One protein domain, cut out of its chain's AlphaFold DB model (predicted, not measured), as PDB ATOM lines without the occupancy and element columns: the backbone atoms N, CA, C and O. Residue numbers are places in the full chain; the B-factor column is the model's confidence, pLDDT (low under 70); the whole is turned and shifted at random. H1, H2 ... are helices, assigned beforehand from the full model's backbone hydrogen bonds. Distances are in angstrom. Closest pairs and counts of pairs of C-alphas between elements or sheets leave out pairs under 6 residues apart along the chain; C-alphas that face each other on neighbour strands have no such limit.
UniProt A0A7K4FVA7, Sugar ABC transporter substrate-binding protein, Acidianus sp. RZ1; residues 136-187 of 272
ATOM      1  N   TYR A 136     216.098 257.383 245.219       98.12
ATOM      2  CA  TYR A 136     216.805 256.243 244.620       98.12
ATOM      3  C   TYR A 136     216.658 256.147 243.091       98.12
ATOM      4  O   TYR A 136     217.651 256.056 242.379       98.12
ATOM      5  N   LYS A 137     215.426 256.214 242.566       97.81
ATOM      6  CA  LYS A 137     215.171 256.077 241.123       97.81
ATOM      7  C   LYS A 137     215.781 257.221 240.309       97.81
ATOM      8  O   LYS A 137     216.271 256.984 239.210       97.81
ATOM      9  N   ALA A 138     215.710 258.450 240.814       97.12
ATOM     10  CA  ALA A 138     216.252 259.609 240.119       97.12
ATOM     11  C   ALA A 138     217.781 259.541 240.065       97.12
ATOM     12  O   ALA A 138     218.362 259.722 238.999       97.12
ATOM     13  N   GLU A 139     218.423 259.185 241.175       97.38
ATOM     14  CA  GLU A 139     219.879 259.068 241.210       97.38
ATOM     15  C   GLU A 139     220.407 257.851 240.446       97.38
ATOM     16  O   GLU A 139     221.407 257.970 239.746       97.38
ATOM     17  N   MET A 140     219.709 256.710 240.467       97.88
ATOM     18  CA  MET A 140     220.070 255.581 239.599       97.88
ATOM     19  C   MET A 140     219.914 255.929 238.115       97.88
ATOM     20  O   MET A 140     220.691 255.453 237.295       97.88
ATOM     21  N   ASN A 141     218.963 256.792 237.738       96.56
ATOM     22  CA  ASN A 141     218.898 257.285 236.360       96.56
ATOM     23  C   ASN A 141     220.122 258.142 236.007       96.56
ATOM     24  O   ASN A 141     220.657 257.990 234.912       96.56
ATOM     25  N   LEU A 142     220.574 259.016 236.914       94.88
ATOM     26  CA  LEU A 142     221.789 259.811 236.708       94.88
ATOM     27  C   LEU A 142     223.028 258.914 236.579       94.88
ATOM     28  O   LEU A 142     223.795 259.071 235.633       94.88
ATOM     29  N   TRP A 143     223.164 257.904 237.441       95.44
ATOM     30  CA  TRP A 143     224.228 256.904 237.341       95.44
ATOM     31  C   TRP A 143     224.197 256.133 236.015       95.44
ATOM     32  O   TRP A 143     225.220 255.978 235.351       95.44
ATOM     33  N   ASN A 144     223.019 255.682 235.589       94.50
ATOM     34  CA  ASN A 144     222.881 254.859 234.388       94.50
ATOM     35  C   ASN A 144     223.085 255.645 233.085       94.50
ATOM     36  O   ASN A 144     223.475 255.055 232.079       94.50
ATOM     37  N   ILE A 145     222.788 256.949 233.081       90.81
ATOM     38  CA  ILE A 145     222.817 257.788 231.872       90.81
ATOM     39  C   ILE A 145     224.088 258.635 231.795       90.81
ATOM     40  O   ILE A 145     224.707 258.709 230.738       90.81
ATOM     41  N   ALA A 146     224.435 259.314 232.888       90.44
ATOM     42  CA  ALA A 146     225.534 260.275 232.952       90.44
ATOM     43  C   ALA A 146     226.740 259.750 233.743       90.44
ATOM     44  O   ALA A 146     227.818 260.331 233.662       90.44
ATOM     45  N   HIS A 147     226.569 258.647 234.481       93.06
ATOM     46  CA  HIS A 147     227.575 258.095 235.391       93.06
ATOM     47  C   HIS A 147     227.937 259.033 236.548       93.06
ATOM     48  O   HIS A 147     229.003 258.906 237.155       93.06
ATOM     49  N   ASP A 148     227.009 259.923 236.907       93.12
ATOM     50  CA  ASP A 148     227.091 260.709 238.133       93.12
ATOM     51  C   ASP A 148     227.030 259.776 239.344       93.12
ATOM     52  O   ASP A 148     226.142 258.928 239.454       93.12
ATOM     53  N   ILE A 149     227.979 259.937 240.266       93.69
ATOM     54  CA  ILE A 149     228.072 259.113 241.475       93.69
ATOM     55  C   ILE A 149     226.912 259.488 242.421       93.69
ATOM     56  O   ILE A 149     226.858 260.643 242.854       93.69
ATOM     57  N   PRO A 150     226.015 258.548 242.782       95.44
ATOM     58  CA  PRO A 150     224.870 258.844 243.644       95.44
ATOM     59  C   PRO A 150     225.267 259.311 245.053       95.44
ATOM     60  O   PRO A 150     226.245 258.829 245.627       95.44
ATOM     61  N   ALA A 151     224.458 260.188 245.647       93.50
ATOM     62  CA  ALA A 151     224.559 260.615 247.043       93.50
ATOM     63  C   ALA A 151     223.574 259.854 247.958       93.50
ATOM     64  O   ALA A 151     223.850 259.626 249.139       93.50
ATOM     65  N   PHE A 152     222.433 259.416 247.423       96.25
ATOM     66  CA  PHE A 152     221.455 258.578 248.097       96.25
ATOM     67  C   PHE A 152     222.062 257.206 248.387       96.25
ATOM     68  O   PHE A 152     222.325 256.413 247.483       96.25
ATOM     69  N   LYS A 153     222.246 256.895 249.673       96.69
ATOM     70  CA  LYS A 153     223.025 255.738 250.149       96.69
ATOM     71  C   LYS A 153     222.677 254.409 249.471       96.69
ATOM     72  O   LYS A 153     223.573 253.630 249.168       96.69
ATOM     73  N   GLN A 154     221.394 254.133 249.239       98.06
ATOM     74  CA  GLN A 154     220.993 252.893 248.572       98.06
ATOM     75  C   GLN A 154     221.440 252.865 247.102       98.06
ATOM     76  O   GLN A 154     221.973 251.853 246.665       98.06
ATOM     77  N   ALA A 155     221.262 253.969 246.372       98.12
ATOM     78  CA  ALA A 155     221.690 254.089 244.979       98.12
ATOM     79  C   ALA A 155     223.222 254.050 244.880       98.12
ATOM     80  O   ALA A 155     223.772 253.362 244.030       98.12
ATOM     81  N   TYR A 156     223.917 254.701 245.817       97.38
ATOM     82  CA  TYR A 156     225.372 254.641 245.917       97.38
ATOM     83  C   TYR A 156     225.864 253.201 246.091       97.38
ATOM     84  O   TYR A 156     226.714 252.740 245.335       97.38
ATOM     85  N   ASN A 157     225.309 252.459 247.054       98.19
ATOM     86  CA  ASN A 157     225.715 251.073 247.299       98.19
ATOM     87  C   ASN A 157     225.502 250.177 246.071       98.19
ATOM     88  O   ASN A 157     226.321 249.296 245.799       98.19
ATOM     89  N   GLU A 158     224.419 250.401 245.329       98.44
ATOM     90  CA  GLU A 158     224.140 249.683 244.088       98.44
ATOM     91  C   GLU A 158     225.137 250.042 242.985       98.44
ATOM     92  O   GLU A 158     225.776 249.143 242.446       98.44
ATOM     93  N   ALA A 159     225.375 251.333 242.743       97.50
ATOM     94  CA  ALA A 159     226.372 251.813 241.786       97.50
ATOM     95  C   ALA A 159     227.779 251.251 242.073       97.50
ATOM     96  O   ALA A 159     228.485 250.800 241.169       97.50
ATOM     97  N   ILE A 160     228.187 251.209 243.348       97.06
ATOM     98  CA  ILE A 160     229.465 250.610 243.759       97.06
ATOM     99  C   ILE A 160     229.476 249.092 243.545       97.06
ATOM    100  O   ILE A 160     230.498 248.542 243.131       97.06
ATOM    101  N   THR A 161     228.359 248.405 243.794       98.19
ATOM    102  CA  THR A 161     228.232 246.966 243.520       98.19
ATOM    103  C   THR A 161     228.384 246.690 242.026       98.19
ATOM    104  O   THR A 161     229.229 245.882 241.641       98.19
ATOM    105  N   GLU A 162     227.660 247.423 241.178       97.75
ATOM    106  CA  GLU A 162     227.760 247.316 239.720       97.75
ATOM    107  C   GLU A 162     229.182 247.561 239.217       97.75
ATOM    108  O   GLU A 162     229.697 246.794 238.401       97.75
ATOM    109  N   LEU A 163     229.851 248.592 239.737       97.19
ATOM    110  CA  LEU A 163     231.226 248.905 239.370       97.19
ATOM    111  C   LEU A 163     232.215 247.804 239.780       97.19
ATOM    112  O   LEU A 163     233.136 247.463 239.027       97.19
ATOM    113  N   ASN A 164     232.055 247.251 240.983       96.94
ATOM    114  CA  ASN A 164     232.913 246.179 241.480       96.94
ATOM    115  C   ASN A 164     232.731 244.894 240.669       96.94
ATOM    116  O   ASN A 164     233.720 244.231 240.353       96.94
ATOM    117  N   GLU A 165     231.498 244.599 240.264       97.94
ATOM    118  CA  GLU A 165     231.141 243.456 239.422       97.94
ATOM    119  C   GLU A 165     231.441 243.675 237.929       97.94
ATOM    120  O   GLU A 165     231.294 242.750 237.132       97.94
ATOM    121  N   GLY A 166     231.891 244.870 237.532       97.38
ATOM    122  CA  GLY A 166     232.263 245.164 236.148       97.38
ATOM    123  C   GLY A 166     231.067 245.364 235.210       97.38
ATOM    124  O   GLY A 166     231.192 245.130 234.007       97.38
ATOM    125  N   LYS A 167     229.906 245.753 235.745       97.25
ATOM    126  CA  LYS A 167     228.628 245.813 235.017       97.25
ATOM    127  C   LYS A 167     228.434 247.073 234.177       97.25
ATOM    128  O   LYS A 167     227.460 247.142 233.430       97.25
ATOM    129  N   LEU A 168     229.335 248.054 234.260       96.50
ATOM    130  CA  LEU A 168     229.182 249.274 233.474       96.50
ATOM    131  C   LEU A 168     229.389 249.010 231.984       96.50
ATOM    132  O   LEU A 168     230.285 248.263 231.583       96.50
ATOM    133  N   SER A 169     228.551 249.658 231.177       92.69
ATOM    134  CA  SER A 169     228.579 249.581 229.723       92.69
ATOM    135  C   SER A 169     228.839 250.967 229.135       92.69
ATOM    136  O   SER A 169     228.139 251.907 229.504       92.69
ATOM    137  N   PRO A 170     229.774 251.098 228.180       94.12
ATOM    138  CA  PRO A 170     230.662 250.050 227.663       94.12
ATOM    139  C   PRO A 170     231.719 249.607 228.693       94.12
ATOM    140  O   PRO A 170     232.058 250.353 229.605       94.12
ATOM    141  N   SER A 171     232.268 248.395 228.548       96.06
ATOM    142  CA  SER A 171     233.085 247.749 229.596       96.06
ATOM    143  C   SER A 171     234.326 248.541 230.030       96.06
ATOM    144  O   SER A 171     234.723 248.452 231.195       96.06
ATOM    145  N   TYR A 172     234.908 249.351 229.138       95.69
ATOM    146  CA  TYR A 172     236.045 250.224 229.453       95.69
ATOM    147  C   TYR A 172     235.710 251.304 230.498       95.69
ATOM    148  O   TYR A 172     236.602 251.771 231.207       95.69
ATOM    149  N   LEU A 173     234.428 251.641 230.675       96.81
ATOM    150  CA  LEU A 173     233.965 252.594 231.681       96.81
ATOM    151  C   LEU A 173     234.277 252.141 233.113       96.81
ATOM    152  O   LEU A 173     234.573 252.973 233.968       96.81
ATOM    153  N   ASN A 174     234.297 250.830 233.378       97.12
ATOM    154  CA  ASN A 174     234.620 250.303 234.707       97.12
ATOM    155  C   ASN A 174     236.018 250.736 235.176       97.12
ATOM    156  O   ASN A 174     236.206 251.047 236.351       97.12
ATOM    157  N   GLY A 175     237.003 250.769 234.270       97.06
ATOM    158  CA  GLY A 175     238.357 251.224 234.592       97.06
ATOM    159  C   GLY A 175     238.398 252.718 234.909       97.06
ATOM    160  O   GLY A 175     238.999 253.127 235.900       97.06
ATOM    161  N   ILE A 176     237.691 253.517 234.109       97.25
ATOM    162  CA  ILE A 176     237.609 254.973 234.258       97.25
ATOM    163  C   ILE A 176     236.937 255.338 235.589       97.25
ATOM    164  O   ILE A 176     237.511 256.073 236.392       97.25
ATOM    165  N   MET A 177     235.772 254.756 235.885       96.75
ATOM    166  CA  MET A 177     235.034 255.042 237.120       96.75
ATOM    167  C   MET A 177     235.781 254.574 238.374       96.75
ATOM    168  O   MET A 177     235.784 255.282 239.383       96.75
ATOM    169  N   LYS A 178     236.496 253.438 238.315       96.50
ATOM    170  CA  LYS A 178     237.404 253.018 239.400       96.50
ATOM    171  C   LYS A 178     238.523 254.033 239.621       96.50
ATOM    172  O   LYS A 178     238.838 254.335 240.772       96.50
ATOM    173  N   GLY A 179     239.098 254.579 238.552       95.38
ATOM    174  CA  GLY A 179     240.105 255.640 238.626       95.38
ATOM    175  C   GLY A 179     239.585 256.905 239.310       95.38
ATOM    176  O   GLY A 179     240.219 257.397 240.244       95.38
ATOM    177  N   ILE A 180     238.402 257.374 238.900       94.88
ATOM    178  CA  ILE A 180     237.726 258.548 239.479       94.88
ATOM    179  C   ILE A 180     237.459 258.339 240.977       94.88
ATOM    180  O   ILE A 180     237.889 259.146 241.804       94.88
ATOM    181  N   LEU A 181     236.823 257.225 241.357       93.25
ATOM    182  CA  LEU A 181     236.511 256.931 242.762       93.25
ATOM    183  C   LEU A 181     237.759 256.699 243.618       93.25
ATOM    184  O   LEU A 181     237.769 257.042 244.799       93.25
ATOM    185  N   SER A 182     238.839 256.175 243.036       93.88
ATOM    186  CA  SER A 182     240.104 256.005 243.758       93.88
ATOM    187  C   SER A 182     240.670 257.343 244.232       93.88
ATOM    188  O   SER A 182     241.224 257.405 245.327       93.88
ATOM    189  N   GLN A 183     240.509 258.422 243.456       93.31
ATOM    190  CA  GLN A 183     240.941 259.757 243.877       93.31
ATOM    191  C   GLN A 183     240.074 260.323 245.010       93.31
ATOM    192  O   GLN A 183     240.602 261.022 245.878       93.31
ATOM    193  N   ALA A 184     238.775 260.011 245.037       89.19
ATOM    194  CA  ALA A 184     237.860 260.495 246.074       89.19
ATOM    195  C   ALA A 184     238.288 260.057 247.489       89.19
ATOM    196  O   ALA A 184     238.145 260.828 248.433       89.19
ATOM    197  N   ASN A 185     238.923 258.885 247.626       90.06
ATOM    198  CA  ASN A 185     239.474 258.391 248.899       90.06
ATOM    199  C   ASN A 185     240.625 259.245 249.465       90.06
ATOM    200  O   ASN A 185     240.993 259.090 250.627       90.06
ATOM    201  N   TYR A 186     241.220 260.114 248.646       92.81
ATOM    202  CA  TYR A 186     242.311 261.008 249.041       92.81
ATOM    203  C   TYR A 186     241.898 262.481 249.034       92.81
ATOM    204  O   TYR A 186     242.733 263.349 249.286       92.81
ATOM    205  N   ALA A 187     240.644 262.777 248.697       92.38
ATOM    206  CA  ALA A 187     240.129 264.131 248.657       92.38
ATOM    207  C   ALA A 187     239.902 264.678 250.075       92.38
ATOM    208  O   ALA A 187     239.737 263.930 251.038       92.38
TER     209      ALA A 187
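AT A GLANCE: This is residues 136 to 187 of the 272 residues of the protein "Sugar ABC transporter substrate-binding protein" of Acidianus sp. RZ1 (UniProt A0A7K4FVA7). Three helices are joined by short links: H1 and H2 lie side by side at a slant, and H3 runs off from the far end of H2, with residues 182 to 187 sticking out. The printed part has 52 residues with three named helices, H1, H2 and H3 in order along the chain, which hold 35 of them, and no named strand; the class is all helix. The whole is compact, with a radius of gyration of the C-alphas of 10.4 A and spans of 27 by 25 by 18 A.

HOW THE PARTS SIT: H1, residues 136 to 146, touches H2, residues 153 to 164, and H2 touches H1 with residues 154 to 159 alone; their closest C-alphas, those of Tyr 136 and Ala 155, are 5.4 A apart. They run the same way at 38 degrees, only just a steep tilt. H3, residues 173 to 184, only just touches H2, with 3 pairs of C-alphas within 8 A, the closest being Leu 163 and Asn 174 at 5.9 A. These two run opposite ways at a steep tilt of 56 degrees. H1 and H3 are apart. In H1, H2 and H3 every O i to N i+4 pair is within hydrogen-bond range.

IN THESE COORDINATES: H1 begins at C-alpha 136 (216.805, 256.243, 244.620) and is 15.1 A long. H2 is 16.3 A long. H3 is 16.9 A long and ends at C-alpha 184 (237.860, 260.495, 246.074).

THE WHOLE: The farthest C-alphas, Lys 137 and Tyr 186, are 28.7 A apart. The printed part has no cut, no link is long, and no printed residue is under 70 in pLDDT.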